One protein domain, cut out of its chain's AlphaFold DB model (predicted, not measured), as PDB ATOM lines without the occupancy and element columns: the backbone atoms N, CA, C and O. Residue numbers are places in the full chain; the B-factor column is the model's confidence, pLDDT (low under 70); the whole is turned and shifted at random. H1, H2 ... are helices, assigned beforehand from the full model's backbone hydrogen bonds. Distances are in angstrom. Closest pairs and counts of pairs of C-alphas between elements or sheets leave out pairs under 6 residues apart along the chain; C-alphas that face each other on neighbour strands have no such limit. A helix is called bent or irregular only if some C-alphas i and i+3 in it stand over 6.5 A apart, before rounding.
ATOM      1  N   ALA A  16      30.409 -36.117 104.545       93.31
ATOM      2  CA  ALA A  16      30.494 -35.158 105.639       93.31
ATOM      3  C   ALA A  16      29.261 -35.187 106.565       93.31
ATOM      4  O   ALA A  16      29.420 -35.111 107.786       93.31
ATOM      5  N   GLU A  17      28.052 -35.324 106.015       93.31
ATOM      6  CA  GLU A  17      26.805 -35.454 106.781       93.31
ATOM      7  C   GLU A  17      26.792 -36.749 107.593       93.31
ATOM      8  O   GLU A  17      26.450 -36.734 108.777       93.31
ATOM      9  N   ASP A  18      27.250 -37.851 107.000       94.06
ATOM     10  CA  ASP A  18      27.310 -39.144 107.683       94.06
ATOM     11  C   ASP A  18      28.338 -39.130 108.823       94.06
ATOM     12  O   ASP A  18      28.028 -39.539 109.947       94.06
ATOM     13  N   LYS A  19      29.517 -38.529 108.602       96.44
ATOM     14  CA  LYS A  19      30.530 -38.309 109.654       96.44
ATOM     15  C   LYS A  19      29.984 -37.462 110.811       96.44
ATOM     16  O   LYS A  19      30.247 -37.759 111.981       96.44
ATOM     17  N   LEU A  20      29.218 -36.405 110.520       96.44
ATOM     18  CA  LEU A  20      28.564 -35.588 111.549       96.44
ATOM     19  C   LEU A  20      27.498 -36.386 112.302       96.44
ATOM     20  O   LEU A  20      27.449 -36.339 113.536       96.44
ATOM     21  N   PHE A  21      26.672 -37.143 111.585       95.69
ATOM     22  CA  PHE A  21      25.646 -37.975 112.189       95.69
ATOM     23  C   PHE A  21      26.246 -39.011 113.140       95.69
ATOM     24  O   PHE A  21      25.799 -39.104 114.286       95.69
ATOM     25  N   GLU A  22      27.284 -39.738 112.723       96.69
ATOM     26  CA  GLU A  22      27.973 -40.722 113.562       96.69
ATOM     27  C   GLU A  22      28.574 -40.086 114.817       96.69
ATOM     28  O   GLU A  22      28.354 -40.584 115.927       96.69
ATOM     29  N   LYS A  23      29.236 -38.932 114.669       97.88
ATOM     30  CA  LYS A  23      29.836 -38.187 115.784       97.88
ATOM     31  C   LYS A  23      28.814 -37.805 116.858       97.88
ATOM     32  O   LYS A  23      29.115 -37.884 118.049       97.88
ATOM     33  N   TYR A  24      27.605 -37.396 116.465       98.00
ATOM     34  CA  TYR A  24      26.573 -36.930 117.402       98.00
ATOM     35  C   TYR A  24      25.499 -37.971 117.736       98.00
ATOM     36  O   TYR A  24      24.660 -37.721 118.607       98.00
ATOM     37  N   LYS A  25      25.535 -39.159 117.123       97.62
ATOM     38  CA  LYS A  25      24.577 -40.251 117.359       97.62
ATOM     39  C   LYS A  25      24.465 -40.619 118.837       97.62
ATOM     40  O   LYS A  25      23.357 -40.716 119.368       97.62
ATOM     41  N   TYR A  26      25.601 -40.785 119.518       97.88
ATOM     42  CA  TYR A  26      25.622 -41.138 120.940       97.88
ATOM     43  C   TYR A  26      25.102 -40.000 121.832       97.88
ATOM     44  O   TYR A  26      24.309 -40.241 122.740       97.88
ATOM     45  N   VAL A  27      25.476 -38.751 121.536       98.00
ATOM     46  CA  VAL A  27      25.009 -37.573 122.290       98.00
ATOM     47  C   VAL A  27      23.486 -37.445 122.195       98.00
ATOM     48  O   VAL A  27      22.813 -37.370 123.223       98.00
ATOM     49  N   ARG A  28      22.924 -37.545 120.980       97.81
ATOM     50  CA  ARG A  28      21.468 -37.541 120.745       97.81
ATOM     51  C   ARG A  28      20.763 -38.672 121.492       97.81
ATOM     52  O   ARG A  28      19.678 -38.467 122.030       97.81
ATOM     53  N   PHE A  29      21.361 -39.862 121.545       98.25
ATOM     54  CA  PHE A  29      20.805 -40.992 122.291       98.25
ATOM     55  C   PHE A  29      20.732 -40.709 123.798       98.25
ATOM     56  O   PHE A  29      19.681 -40.908 124.409       98.25
ATOM     57  N   VAL A  30      21.814 -40.208 124.399       98.19
ATOM     58  CA  VAL A  30      21.849 -39.890 125.835       98.19
ATOM     59  C   VAL A  30      20.856 -38.780 126.180       98.19
ATOM     60  O   VAL A  30      20.140 -38.888 127.176       98.19
ATOM     61  N   GLU A  31      20.769 -37.731 125.363       98.38
ATOM     62  CA  GLU A  31      19.806 -36.648 125.582       98.38
ATOM     63  C   GLU A  31      18.365 -37.121 125.443       98.38
ATOM     64  O   GLU A  31      17.544 -36.812 126.306       98.38
ATOM     65  N   ARG A  32      18.075 -37.968 124.448       98.44
ATOM     66  CA  ARG A  32      16.763 -38.613 124.315       98.44
ATOM     67  C   ARG A  32      16.392 -39.371 125.583       98.44
ATOM     68  O   ARG A  32      15.308 -39.168 126.121       98.44
ATOM     69  N   GLN A  33      17.310 -40.187 126.102       98.56
ATOM     70  CA  GLN A  33      17.090 -40.934 127.340       98.56
ATOM     71  C   GLN A  33      16.855 -40.016 128.548       98.56
ATOM     72  O   GLN A  33      16.028 -40.327 129.406       98.56
ATOM     73  N   LYS A  34      17.544 -38.870 128.631       98.31
ATOM     74  CA  LYS A  34      17.301 -37.877 129.690       98.31
ATOM     75  C   LYS A  34      15.895 -37.280 129.592       98.31
ATOM     76  O   LYS A  34      15.202 -37.232 130.608       98.31
ATOM     77  N   VAL A  35      15.466 -36.862 128.399       98.50
ATOM     78  CA  VAL A  35      14.124 -36.302 128.165       98.50
ATOM     79  C   VAL A  35      13.038 -37.336 128.473       98.50
ATOM     80  O   VAL A  35      12.100 -37.038 129.205       98.50
ATOM     81  N   GLU A  36      13.201 -38.582 128.026       98.31
ATOM     82  CA  GLU A  36      12.251 -39.672 128.298       98.31
ATOM     83  C   GLU A  36      12.095 -39.964 129.802       98.31
ATOM     84  O   GLU A  36      10.978 -40.159 130.288       98.31
ATOM     85  N   ARG A  37      13.190 -39.945 130.577       98.62
ATOM     86  CA  ARG A  37      13.126 -40.094 132.045       98.62
ATOM     87  C   ARG A  37      12.387 -38.932 132.707       98.62
ATOM     88  O   ARG A  37      11.598 -39.162 133.627       98.62
ATOM     89  N   LYS A  38      12.614 -37.700 132.239       98.38
ATOM     90  CA  LYS A  38      11.890 -36.517 132.726       98.38
ATOM     91  C   LYS A  38      10.399 -36.607 132.394       98.38
ATOM     92  O   LYS A  38       9.589 -36.450 133.298       98.38
ATOM     93  N   LEU A  39      10.033 -36.995 131.169       98.31
ATOM     94  CA  LEU A  39       8.636 -37.232 130.774       98.31
ATOM     95  C   LEU A  39       7.964 -38.293 131.651       98.31
ATOM     96  O   LEU A  39       6.841 -38.098 132.110       98.31
ATOM     97  N   LYS A  40       8.656 -39.404 131.932       98.50
ATOM     98  CA  LYS A  40       8.152 -40.440 132.847       98.50
ATOM     99  C   LYS A  40       7.913 -39.891 134.258       98.50
ATOM    100  O   LYS A  40       6.954 -40.293 134.909       98.50
ATOM    101  N   THR A  41       8.766 -38.974 134.709       98.19
ATOM    102  CA  THR A  41       8.629 -38.316 136.013       98.19
ATOM    103  C   THR A  41       7.425 -37.374 136.030       98.19
ATOM    104  O   THR A  41       6.587 -37.526 136.912       98.19
ATOM    105  N   CYS A  42       7.261 -36.501 135.027       98.25
ATOM    106  CA  CYS A  42       6.092 -35.613 134.923       98.25
ATOM    107  C   CYS A  42       4.777 -36.404 134.871       98.25
ATOM    108  O   CYS A  42       3.825 -36.069 135.564       98.25
ATOM    109  N   ARG A  43       4.735 -37.514 134.119       98.06
ATOM    110  CA  ARG A  43       3.560 -38.404 134.079       98.06
ATOM    111  C   ARG A  43       3.228 -39.005 135.443       98.06
ATOM    112  O   ARG A  43       2.055 -39.136 135.775       98.06
ATOM    113  N   ARG A  44       4.246 -39.373 136.230       98.19
ATOM    114  CA  ARG A  44       4.043 -39.872 137.596       98.19
ATOM    115  C   ARG A  44       3.486 -38.774 138.503       98.19
ATOM    116  O   ARG A  44       2.530 -39.039 139.214       98.19
ATOM    117  N   GLN A  45       4.033 -37.561 138.428       97.81
ATOM    118  CA  GLN A  45       3.555 -36.424 139.221       97.81
ATOM    119  C   GLN A  45       2.107 -36.057 138.876       97.81
ATOM    120  O   GLN A  45       1.289 -35.881 139.768       97.81
ATOM    121  N   LEU A  46       1.755 -36.041 137.587       97.81
ATOM    122  CA  LEU A  46       0.380 -35.804 137.147       97.81
ATOM    123  C   LEU A  46      -0.578 -36.883 137.685       97.81
ATOM    124  O   LEU A  46      -1.673 -36.570 138.141       97.81
ATOM    125  N   ALA A  47      -0.152 -38.152 137.709       97.69
ATOM    126  CA  ALA A  47      -0.932 -39.226 138.322       97.69
ATOM    127  C   ALA A  47      -1.062 -39.086 139.855       97.69
ATOM    128  O   ALA A  47      -2.100 -39.445 140.406       97.69
ATOM    129  N   GLU A  48      -0.040 -38.571 140.545       98.00
ATOM    130  CA  GLU A  48      -0.072 -38.289 141.989       98.00
ATOM    131  C   GLU A  48      -1.031 -37.133 142.328       98.00
ATOM    132  O   GLU A  48      -1.777 -37.245 143.302       98.00
ATOM    133  N   ILE A  49      -1.086 -36.085 141.493       97.62
ATOM    134  CA  ILE A  49      -2.059 -34.982 141.616       97.62
ATOM    135  C   ILE A  49      -3.487 -35.501 141.434       97.62
ATOM    136  O   ILE A  49      -4.347 -35.239 142.268       97.62
ATOM    137  N   ILE A  50      -3.744 -36.316 140.402       96.62
ATOM    138  CA  ILE A  50      -5.072 -36.921 140.177       96.62
ATOM    139  C   ILE A  50      -5.506 -37.797 141.366       96.62
ATOM    140  O   ILE A  50      -6.695 -37.934 141.646       96.62
ATOM    141  N   GLN A  51      -4.551 -38.401 142.078       97.75
ATOM    142  CA  GLN A  51      -4.814 -39.184 143.287       97.75
ATOM    143  C   GLN A  51      -4.994 -38.331 144.554       97.75
ATOM    144  O   GLN A  51      -5.227 -38.907 145.613       97.75
ATOM    145  N   GLY A  52      -4.869 -37.002 144.471       96.94
ATOM    146  CA  GLY A  52      -4.963 -36.090 145.614       96.94
ATOM    147  C   GLY A  52      -3.787 -36.192 146.591       96.94
ATOM    148  O   GLY A  52      -3.926 -35.837 147.754       96.94
ATOM    149  N   LYS A  53      -2.636 -36.729 146.154       97.44
ATOM    150  CA  LYS A  53      -1.442 -36.912 147.007       97.44
ATOM    151  C   LYS A  53      -0.475 -35.730 146.970       97.44
ATOM    152  O   LYS A  53       0.452 -35.684 147.770       97.44
ATOM    153  N   SER A  54      -0.640 -34.838 146.001       95.75
ATOM    154  CA  SER A  54       0.246 -33.708 145.738       95.75
ATOM    155  C   SER A  54      -0.605 -32.492 145.399       95.75
ATOM    156  O   SER A  54      -1.488 -32.601 144.554       95.75
ATOM    157  N   GLU A  55      -0.302 -31.353 146.022       95.88
ATOM    158  CA  GLU A  55      -0.970 -30.056 145.798       95.88
ATOM    159  C   GLU A  55      -0.368 -29.250 144.637       95.88
ATOM    160  O   GLU A  55      -0.763 -28.120 144.397       95.88
ATOM    161  N   ALA A  56       0.609 -29.804 143.916       95.94
ATOM    162  CA  ALA A  56       1.189 -29.126 142.760       95.94
ATOM    163  C   ALA A  56       0.141 -28.843 141.670       95.94
ATOM    164  O   ALA A  56      -0.713 -29.689 141.386       95.94
ATOM    165  N   ASP A  57       0.272 -27.695 141.007       97.25
ATOM    166  CA  ASP A  57      -0.654 -27.283 139.961       97.25
ATOM    167  C   ASP A  57      -0.578 -28.228 138.748       97.25
ATOM    168  O   ASP A  57       0.491 -28.410 138.146       97.25
ATOM    169  N   PRO A  58      -1.701 -28.841 138.329       96.69
ATOM    170  CA  PRO A  58      -1.705 -29.765 137.198       96.69
ATOM    171  C   PRO A  58      -1.300 -29.080 135.886       96.69
ATOM    172  O   PRO A  58      -0.722 -29.737 135.016       96.69
ATOM    173  N   GLN A  59      -1.564 -27.774 135.754       97.25
ATOM    174  CA  GLN A  59      -1.216 -26.976 134.577       97.25
ATOM    175  C   GLN A  59       0.303 -26.841 134.407       97.25
ATOM    176  O   GLN A  59       0.817 -27.159 133.336       97.25
ATOM    177  N   GLU A  60       1.048 -26.518 135.468       97.06
ATOM    178  CA  GLU A  60       2.514 -26.409 135.398       97.06
ATOM    179  C   GLU A  60       3.179 -27.731 134.977       97.06
ATOM    180  O   GLU A  60       4.159 -27.761 134.222       97.06
ATOM    181  N   ILE A  61       2.642 -28.867 135.443       97.88
ATOM    182  CA  ILE A  61       3.161 -30.188 135.065       97.88
ATOM    183  C   ILE A  61       2.869 -30.494 133.597       97.88
ATOM    184  O   ILE A  61       3.722 -31.080 132.918       97.88
ATOM    185  N   GLN A  62       1.697 -30.100 133.097       97.44
ATOM    186  CA  GLN A  62       1.350 -30.232 131.684       97.44
ATOM    187  C   GLN A  62       2.240 -29.352 130.803       97.44
ATOM    188  O   GLN A  62       2.791 -29.854 129.825       97.44
ATOM    189  N   GLU A  63       2.481 -28.094 131.174       97.88
ATOM    190  CA  GLU A  63       3.398 -27.200 130.459       97.88
ATOM    191  C   GLU A  63       4.826 -27.755 130.429       97.88
ATOM    192  O   GLU A  63       5.451 -27.852 129.367       97.88
ATOM    193  N   ARG A  64       5.326 -28.236 131.576       97.81
ATOM    194  CA  ARG A  64       6.629 -28.911 131.652       97.81
ATOM    195  C   ARG A  64       6.667 -30.166 130.778       97.81
ATOM    196  O   ARG A  64       7.694 -30.456 130.163       97.81
ATOM    197  N   MET A  65       5.580 -30.936 130.727       98.06
ATOM    198  CA  MET A  65       5.470 -32.110 129.860       98.06
ATOM    199  C   MET A  65       5.498 -31.716 128.378       98.06
ATOM    200  O   MET A  65       6.217 -32.355 127.612       98.06
ATOM    201  N   ASN A  66       4.792 -30.653 127.991       97.81
ATOM    202  CA  ASN A  66       4.763 -30.138 126.623       97.81
ATOM    203  C   ASN A  66       6.149 -29.657 126.173       97.81
ATOM    204  O   ASN A  66       6.622 -30.084 125.121       97.81
ATOM    205  N   GLY A  67       6.869 -28.897 127.006       97.44
ATOM    206  CA  GLY A  67       8.249 -28.491 126.702       97.44
ATOM    207  C   GLY A  67       9.201 -29.680 126.497       97.44
ATOM    208  O   GLY A  67      10.031 -29.683 125.589       97.44
ATOM    209  N   LEU A  68       9.041 -30.755 127.278       98.38
ATOM    210  CA  LEU A  68       9.820 -31.985 127.096       98.38
ATOM    211  C   LEU A  68       9.441 -32.758 125.820       98.38
ATOM    212  O   LEU A  68      10.282 -33.468 125.262       98.38
ATOM    213  N   LEU A  69       8.194 -32.662 125.351       97.81
ATOM    214  CA  LEU A  69       7.783 -33.240 124.070       97.81
ATOM    215  C   LEU A  69       8.413 -32.482 122.896       97.81
ATOM    216  O   LEU A  69       8.912 -33.128 121.972       97.81
ATOM    217  N   GLU A  70       8.475 -31.150 122.959       97.69
ATOM    218  CA  GLU A  70       9.207 -30.342 121.975       97.69
ATOM    219  C   GLU A  70      10.701 -30.701 121.953       97.69
ATOM    220  O   GLU A  70      11.278 -30.921 120.886       97.69
ATOM    221  N   ASP A  71      11.330 -30.852 123.124       98.38
ATOM    222  CA  ASP A  71      12.726 -31.294 123.235       98.38
ATOM    223  C   ASP A  71      12.941 -32.676 122.588       98.38
ATOM    224  O   ASP A  71      13.942 -32.919 121.904       98.38
ATOM    225  N   LEU A  72      11.990 -33.600 122.765       98.38
ATOM    226  CA  LEU A  72      12.042 -34.928 122.158       98.38
ATOM    227  C   LEU A  72      11.946 -34.858 120.626       98.38
ATOM    228  O   LEU A  72      12.685 -35.564 119.930       98.38
ATOM    229  N   GLN A  73      11.059 -34.006 120.103       98.00
ATOM    230  CA  GLN A  73      10.933 -33.746 118.668       98.00
ATOM    231  C   GLN A  73      12.222 -33.139 118.110       98.00
ATOM    232  O   GLN A  73      12.742 -33.646 117.114       98.00
ATOM    233  N   TYR A  74      12.800 -32.154 118.800       98.50
ATOM    234  CA  TYR A  74      14.080 -31.549 118.442       98.50
ATOM    235  C   TYR A  74      15.189 -32.602 118.305       98.50
ATOM    236  O   TYR A  74      15.860 -32.675 117.277       98.50
ATOM    237  N   ILE A  75      15.346 -33.498 119.288       98.44
ATOM    238  CA  ILE A  75      16.364 -34.565 119.233       98.44
ATOM    239  C   ILE A  75      16.095 -35.543 118.082       98.44
ATOM    240  O   ILE A  75      17.037 -36.051 117.459       98.44
ATOM    241  N   LYS A  76      14.827 -35.880 117.825       97.62
ATOM    242  CA  LYS A  76      14.436 -36.880 116.823       97.62
ATOM    243  C   LYS A  76      14.611 -36.359 115.399       97.62
ATOM    244  O   LYS A  76      15.158 -37.092 114.579       97.62
ATOM    245  N   PHE A  77      14.214 -35.118 115.144       97.81
ATOM    246  CA  PHE A  77      14.151 -34.521 113.809       97.81
ATOM    247  C   PHE A  77      15.275 -33.521 113.518       97.81
ATOM    248  O   PHE A  77      15.227 -32.833 112.503       97.81
ATOM    249  N   TYR A  78      16.306 -33.471 114.366       98.12
ATOM    250  CA  TYR A  78      17.484 -32.643 114.121       98.12
ATOM    251  C   TYR A  78      18.118 -32.925 112.742       98.12
ATOM    252  O   TYR A  78      18.343 -34.107 112.431       98.12
ATOM    253  N   PRO A  79      18.451 -31.886 111.950       96.69
ATOM    254  CA  PRO A  79      19.042 -32.041 110.621       96.69
ATOM    255  C   PRO A  79      20.384 -32.784 110.672       96.69
ATOM    256  O   PRO A  79      21.255 -32.478 111.483       96.69
ATOM    257  N   HIS A  80      20.561 -33.779 109.800       94.06
ATOM    258  CA  HIS A  80      21.739 -34.657 109.814       94.06
ATOM    259  C   HIS A  80      23.032 -33.960 109.355       94.06
ATOM    260  O   HIS A  80      24.104 -34.322 109.832       94.06
ATOM    261  N   GLY A  81      22.929 -32.933 108.505       94.12
ATOM    262  CA  GLY A  81      24.080 -32.178 107.998       94.12
ATOM    263  C   GLY A  81      24.575 -31.042 108.881       94.12
ATOM    264  O   GLY A  81      25.548 -30.377 108.536       94.12
ATOM    265  N   GLU A  82      23.946 -30.817 110.032       96.81
ATOM    266  CA  GLU A  82      24.363 -29.768 110.953       96.81
ATOM    267  C   GLU A  82      24.993 -30.348 112.218       96.81
ATOM    268  O   GLU A  82      24.617 -31.408 112.725       96.81
ATOM    269  N   LYS A  83      25.951 -29.610 112.787       98.06
ATOM    270  CA  LYS A  83      26.499 -29.927 114.108       98.06
ATOM    271  C   LYS A  83      25.373 -29.893 115.139       98.06
ATOM    272  O   LYS A  83      24.743 -28.855 115.302       98.06
ATOM    273  N   TYR A  84      25.178 -30.989 115.871       98.25
ATOM    274  CA  TYR A  84      24.170 -31.070 116.926       98.25
ATOM    275  C   TYR A  84      24.443 -30.079 118.067       98.25
ATOM    276  O   TYR A  84      25.559 -30.027 118.592       98.25
ATOM    277  N   ILE A  85      23.417 -29.318 118.463       98.12
ATOM    278  CA  ILE A  85      23.463 -28.391 119.601       98.12
ATOM    279  C   ILE A  85      22.785 -29.067 120.796       98.12
ATOM    280  O   ILE A  85      21.579 -29.306 120.795       98.12
ATOM    281  N   SER A  86      23.586 -29.392 121.810       97.94
ATOM    282  CA  SER A  86      23.144 -30.088 123.024       97.94
ATOM    283  C   SER A  86      22.081 -29.291 123.786       97.94
ATOM    284  O   SER A  86      22.260 -28.100 124.031       97.94
ATOM    285  N   LEU A  87      21.002 -29.956 124.209       97.50
ATOM    286  CA  LEU A  87      19.988 -29.375 125.099       97.50
ATOM    287  C   LEU A  87      20.479 -29.262 126.547       97.50
ATOM    288  O   LEU A  87      20.000 -28.427 127.310       97.50
ATOM    289  N   PHE A  88      21.424 -30.120 126.937       97.12
ATOM    290  CA  PHE A  88      21.947 -30.212 128.300       97.12
ATOM    291  C   PHE A  88      23.476 -30.061 128.297       97.12
ATOM    292  O   PHE A  88      24.180 -31.041 128.584       97.12
ATOM    293  N   PRO A  89      24.005 -28.864 127.964       96.12
ATOM    294  CA  PRO A  89      25.442 -28.610 127.974       96.12
ATOM    295  C   PRO A  89      26.016 -28.833 129.375       96.12
ATOM    296  O   PRO A  89      25.389 -28.501 130.382       96.12
ATOM    297  N   LYS A  90      27.234 -29.379 129.447       95.38
ATOM    298  CA  LYS A  90      27.910 -29.641 130.729       95.38
ATOM    299  C   LYS A  90      28.183 -28.357 131.513       95.38
ATOM    300  O   LYS A  90      28.052 -28.362 132.729       95.38
ATOM    301  N   ASP A  91      28.475 -27.270 130.804       94.38
ATOM    302  CA  ASP A  91      28.811 -25.969 131.393       94.38
ATOM    303  C   ASP A  91      27.563 -25.171 131.822       94.38
ATOM    304  O   ASP A  91      27.661 -24.030 132.267       94.38
ATOM    305  N   GLY A  92      26.361 -25.742 131.654       92.81
ATOM    306  CA  GLY A  92      25.085 -25.150 132.063       92.81
ATOM    307  C   GLY A  92      24.618 -23.945 131.238       92.81
ATOM    308  O   GLY A  92      23.445 -23.592 131.307       92.81
ATOM    309  N   LYS A  93      25.489 -23.331 130.428       94.50
ATOM    310  CA  LYS A  93      25.163 -22.179 129.574       94.50
ATOM    311  C   LYS A  93      25.570 -22.448 128.125       94.50
ATOM    312  O   LYS A  93      26.715 -22.790 127.847       94.50
ATOM    313  N   LEU A  94      24.626 -22.280 127.199       94.75
ATOM    314  CA  LEU A  94      24.893 -22.285 125.758       94.75
ATOM    315  C   LEU A  94      25.402 -20.914 125.310       94.75
ATOM    316  O   LEU A  94      25.032 -19.882 125.874       94.75
ATOM    317  N   LYS A  95      26.222 -20.886 124.256       97.06
ATOM    318  CA  LYS A  95      26.644 -19.619 123.646       97.06
ATOM    319  C   LYS A  95      25.426 -18.921 123.018       97.06
ATOM    320  O   LYS A  95      24.610 -19.607 122.397       97.06
ATOM    321  N   PRO A  96      25.315 -17.579 123.057       97.12
ATOM    322  CA  PRO A  96      24.174 -16.860 122.471       97.12
ATOM    323  C   PRO A  96      23.916 -17.208 120.994       97.12
ATOM    324  O   PRO A  96      22.775 -17.390 120.576       97.12
ATOM    325  N   ARG A  97      24.988 -17.408 120.212       97.38
ATOM    326  CA  ARG A  97      24.902 -17.834 118.805       97.38
ATOM    327  C   ARG A  97      24.323 -19.245 118.640       97.38
ATOM    328  O   ARG A  97      23.614 -19.501 117.673       97.38
ATOM    329  N   GLU A  98      24.628 -20.162 119.556       97.25
ATOM    330  CA  GLU A  98      24.087 -21.529 119.541       97.25
ATOM    331  C   GLU A  98      22.623 -21.544 119.991       97.25
ATOM    332  O   GLU A  98      21.822 -22.256 119.396       97.25
ATOM    333  N   MET A  99      22.250 -20.694 120.954       96.62
ATOM    334  CA  MET A  99      20.854 -20.497 121.363       96.62
ATOM    335  C   MET A  99      19.979 -20.001 120.206       96.62
ATOM    336  O   MET A  99      18.901 -20.546 119.978       96.62
ATOM    337  N   ALA A 100      20.442 -19.002 119.445       97.81
ATOM    338  CA  ALA A 100      19.709 -18.490 118.284       97.81
ATOM    339  C   ALA A 100      19.512 -19.570 117.205       97.81
ATOM    340  O   ALA A 100      18.402 -19.766 116.713       97.81
ATOM    341  N   LYS A 101      20.567 -20.340 116.899       97.75
ATOM    342  CA  LYS A 101      20.482 -21.477 115.969       97.75
ATOM    343  C   LYS A 101      19.544 -22.569 116.473       97.75
ATOM    344  O   LYS A 101      18.733 -23.078 115.713       97.75
ATOM    345  N   GLN A 102      19.620 -22.911 117.756       97.69
ATOM    346  CA  GLN A 102      18.737 -23.901 118.360       97.69
ATOM    347  C   GLN A 102      17.266 -23.489 118.241       97.69
ATOM    348  O   GLN A 102      16.443 -24.336 117.901       97.69
ATOM    349  N   LYS A 103      16.940 -22.209 118.467       97.75
ATOM    350  CA  LYS A 103      15.584 -21.676 118.268       97.75
ATOM    351  C   LYS A 103      15.135 -21.784 116.808       97.75
ATOM    352  O   LYS A 103      14.079 -22.352 116.560       97.75
ATOM    353  N   SER A 104      15.971 -21.354 115.861       98.12
ATOM    354  CA  SER A 104      15.680 -21.458 114.422       98.12
ATOM    355  C   SER A 104      15.447 -22.908 113.966       98.12
ATOM    356  O   SER A 104      14.522 -23.180 113.205       98.12
ATOM    357  N   ILE A 105      16.220 -23.867 114.488       98.19
ATOM    358  CA  ILE A 105      16.032 -25.296 114.186       98.19
ATOM    359  C   ILE A 105      14.743 -25.845 114.817       98.19
ATOM    360  O   ILE A 105      14.068 -26.671 114.210       98.19
ATOM    361  N   ARG A 106      14.374 -25.419 116.033       98.00
ATOM    362  CA  ARG A 106      13.093 -25.823 116.642       98.00
ATOM    363  C   ARG A 106      11.909 -25.345 115.806       98.00
ATOM    364  O   ARG A 106      10.980 -26.112 115.587       98.00
ATOM    365  N   GLU A 107      11.970 -24.109 115.330       98.12
ATOM    366  CA  GLU A 107      10.934 -23.518 114.487       98.12
ATOM    367  C   GLU A 107      10.830 -24.223 113.130       98.12
ATOM    368  O   GLU A 107       9.738 -24.615 112.727       98.12
ATOM    369  N   SER A 108      11.956 -24.516 112.471       97.75
ATOM    370  CA  SER A 108      11.934 -25.262 111.205       97.75
ATOM    371  C   SER A 108      11.393 -26.688 111.364       97.75
ATOM    372  O   SER A 108      10.667 -27.174 110.495       97.75
ATOM    373  N   ILE A 109      11.686 -27.356 112.488       97.50
ATOM    374  CA  ILE A 109      11.098 -28.661 112.824       97.50
ATOM    375  C   ILE A 109       9.589 -28.534 113.051       97.50
ATOM    376  O   ILE A 109       8.848 -29.377 112.548       97.50
ATOM    377  N   ARG A 110       9.133 -27.502 113.775       97.31
ATOM    378  CA  ARG A 110       7.705 -27.256 114.026       97.31
ATOM    379  C   ARG A 110       6.950 -27.074 112.712       97.31
ATOM    380  O   ARG A 110       6.033 -27.846 112.447       97.31
ATOM    381  N   ASN A 111       7.426 -26.174 111.855       97.94
ATOM    382  CA  ASN A 111       6.812 -25.895 110.557       97.94
ATOM    383  C   ASN A 111       6.761 -27.159 109.686       97.94
ATOM    384  O   ASN A 111       5.733 -27.474 109.101       97.94
ATOM    385  N   ARG A 112       7.843 -27.952 109.656       96.62
ATOM    386  CA  ARG A 112       7.875 -29.211 108.896       96.62
ATOM    387  C   ARG A 112       6.868 -30.244 109.407       96.62
ATOM    388  O   ARG A 112       6.283 -30.962 108.599       96.62
ATOM    389  N   LEU A 113       6.718 -30.381 110.724       95.44
ATOM    390  CA  LEU A 113       5.765 -31.325 111.315       95.44
ATOM    391  C   LEU A 113       4.318 -30.885 111.082       95.44
ATOM    392  O   LEU A 113       3.468 -31.737 110.846       95.44
ATOM    393  N   GLU A 114       4.056 -29.582 111.113       96.25
ATOM    394  CA  GLU A 114       2.741 -29.008 110.833       96.25
ATOM    395  C   GLU A 114       2.348 -29.182 109.363       96.25
ATOM    396  O   GLU A 114       1.284 -29.728 109.088       96.25
ATOM    397  N   SER A 115       3.247 -28.879 108.420       95.50
ATOM    398  CA  SER A 115       3.007 -29.149 106.996       95.50
ATOM    399  C   SER A 115       2.813 -30.640 106.707       95.50
ATOM    400  O   SER A 115       1.999 -31.006 105.866       95.50
ATOM    401  N   GLN A 116       3.541 -31.526 107.399       93.50
ATOM    402  CA  GLN A 116       3.332 -32.968 107.249       93.50
ATOM    403  C   GLN A 116       1.948 -33.386 107.753       93.50
ATOM    404  O   GLN A 116       1.285 -34.183 107.097       93.50
ATOM    405  N   LYS A 117       1.513 -32.836 108.891       94.25
ATOM    406  CA  LYS A 117       0.188 -33.102 109.448       94.25
ATOM    407  C   LYS A 117      -0.918 -32.628 108.499       94.25
ATOM    408  O   LYS A 117      -1.843 -33.382 108.247       94.25
ATOM    409  N   GLU A 118      -0.779 -31.441 107.912       94.50
ATOM    410  CA  GLU A 118      -1.733 -30.907 106.928       94.50
ATOM    411  C   GLU A 118      -1.853 -31.804 105.685       94.50
ATOM    412  O   GLU A 118      -2.948 -32.031 105.173       94.50
ATOM    413  N   ILE A 119      -0.731 -32.347 105.200       92.31
ATOM    414  CA  ILE A 119      -0.740 -33.301 104.084       92.31
ATOM    415  C   ILE A 119      -1.464 -34.588 104.490       92.31
ATOM    416  O   ILE A 119      -2.296 -35.080 103.730       92.31
ATOM    417  N   ASP A 120      -1.160 -35.124 105.672       91.75
ATOM    418  CA  ASP A 120      -1.772 -36.357 106.162       91.75
ATOM    419  C   ASP A 120      -3.295 -36.176 106.347       91.75
ATOM    420  O   ASP A 120      -4.065 -37.002 105.853       91.75
ATOM    421  N   ASP A 121      -3.742 -35.059 106.929       91.44
ATOM    422  CA  ASP A 121      -5.161 -34.719 107.113       91.44
ATOM    423  C   ASP A 121      -5.886 -34.594 105.755       91.44
ATOM    424  O   ASP A 121      -6.909 -35.246 105.532       91.44
ATOM    425  N   ARG A 122      -5.295 -33.896 104.769       90.56
ATOM    426  CA  ARG A 122      -5.837 -33.829 103.393       90.56
ATOM    427  C   ARG A 122      -5.942 -35.198 102.723       90.56
ATOM    428  O   ARG A 122      -6.856 -35.448 101.934       90.56
ATOM    429  N   THR A 123      -4.993 -36.099 102.982       90.56
ATOM    430  CA  THR A 123      -5.060 -37.459 102.424       90.56
ATOM    431  C   THR A 123      -6.135 -38.319 103.083       90.56
ATOM    432  O   THR A 123      -6.666 -39.206 102.412       90.56
ATOM    433  N   LEU A 124      -6.469 -38.066 104.351       88.75
ATOM    434  CA  LEU A 124      -7.564 -38.739 105.050       88.75
ATOM    435  C   LEU A 124      -8.924 -38.261 104.531       88.75
ATOM    436  O   LEU A 124      -9.729 -39.101 104.138       88.75
ATOM    437  N   GLU A 125      -9.128 -36.950 104.376       87.81
ATOM    438  CA  GLU A 125     -10.353 -36.390 103.776       87.81
ATOM    439  C   GLU A 125     -10.604 -36.950 102.362       87.81
ATOM    440  O   GLU A 125     -11.712 -37.365 102.007       87.81
ATOM    441  N   LYS A 126      -9.549 -37.063 101.541       87.50
ATOM    442  CA  LYS A 126      -9.660 -37.666 100.203       87.50
ATOM    443  C   LYS A 126     -10.054 -39.152 100.235       87.50
ATOM    444  O   LYS A 126     -10.651 -39.638  99.278       87.50
ATOM    445  N   ARG A 127      -9.716 -39.894 101.295       77.50
ATOM    446  CA  ARG A 127     -10.151 -41.294 101.455       77.50
ATOM    447  C   ARG A 127     -11.615 -41.387 101.874       77.50
ATOM    448  O   ARG A 127     -12.339 -42.174 101.278       77.50
ATOM    449  N   GLU A 128     -12.051 -40.553 102.811       80.38
ATOM    450  CA  GLU A 128     -13.440 -40.544 103.297       80.38
ATOM    451  C   GLU A 128     -14.437 -40.166 102.190       80.38
ATOM    452  O   GLU A 128     -15.476 -40.806 102.034       80.38
ATOM    453  N   THR A 129     -14.085 -39.185 101.354       74.31
ATOM    454  CA  THR A 129     -14.898 -38.801 100.183       74.31
ATOM    455  C   THR A 129     -14.946 -39.873  99.093       74.31
ATOM    456  O   THR A 129     -15.947 -39.986  98.392       74.31
ATOM    457  N   LYS A 130     -13.898 -40.691  98.941       75.12
ATOM    458  CA  LYS A 130     -13.911 -41.784  97.961       75.12
ATOM    459  C   LYS A 130     -14.767 -42.961  98.440       75.12
ATOM    460  O   LYS A 130     -15.510 -43.530  97.651       75.12
ATOM    461  N   GLU A 131     -14.710 -43.281  99.731       64.62
ATOM    462  CA  GLU A 131     -15.489 -44.374 100.331       64.62
ATOM    463  C   GLU A 131     -17.000 -44.078 100.366       64.62
ATOM    464  O   GLU A 131     -17.813 -44.990 100.259       64.62
TER     465      GLU A 131
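This is residues 16 to 131 of the 515 residues of the protein "rRNA-processing protein EFG1" of Perkinsus olseni (UniProt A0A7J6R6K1). The long helix H3 crosses the last part of H2 at about a right angle, and H2 folds back along the long arm of bent H1 as a helical hairpin; residues 114 to 131 of H3 stick out free. The printed part has 116 residues with three named helices, H1, H2 and H3 in chain order, and no named strand: all helix. It is loose, with a radius of gyration of the C-alphas of 18.2 A, and flat, spanning 56 by 53 by 24 A.

H3, residues 96 to 131, touches H2, residues 58 to 77, about perpendicular at 89 degrees, with residues 105 to 109 and 70 to 77 alone; the closest C-alphas, of Tyr 74 and Arg 106, are 6.1 A apart. H1, residues 16 to 50, assigned as one helix by its hydrogen bonds, is bent: C-alphas 23 and 26 are 7.3 A apart, and arms H1a, 16 to 23, and H1b, 26 to 50, stand at 57 degrees, a steep tilt. H1b and H2 touch as a hairpin, opposite ways at a shallow tilt of 20 degrees, closest at C-alphas of Leu 39 and Met 65, 6.1 A. H3 is apart from both arms. In H1a, H1b, H2 and H3 every O i to N i+4 pair is within hydrogen-bond range.

H3 measures 53.1 A, ending at C-alpha 131 (-15.489, -44.374, 100.331); H1b measures 36.5 A and H2 28.7 A. H1a begins at C-alpha 16 (30.494, -35.158, 105.639).

The farthest C-alphas, of Asp 91 and Glu 131, are 57.1 A apart. The printed part has no cut; the link H2 to H3 is long, 18 residues. Residue 131 alone has pLDDT under 70.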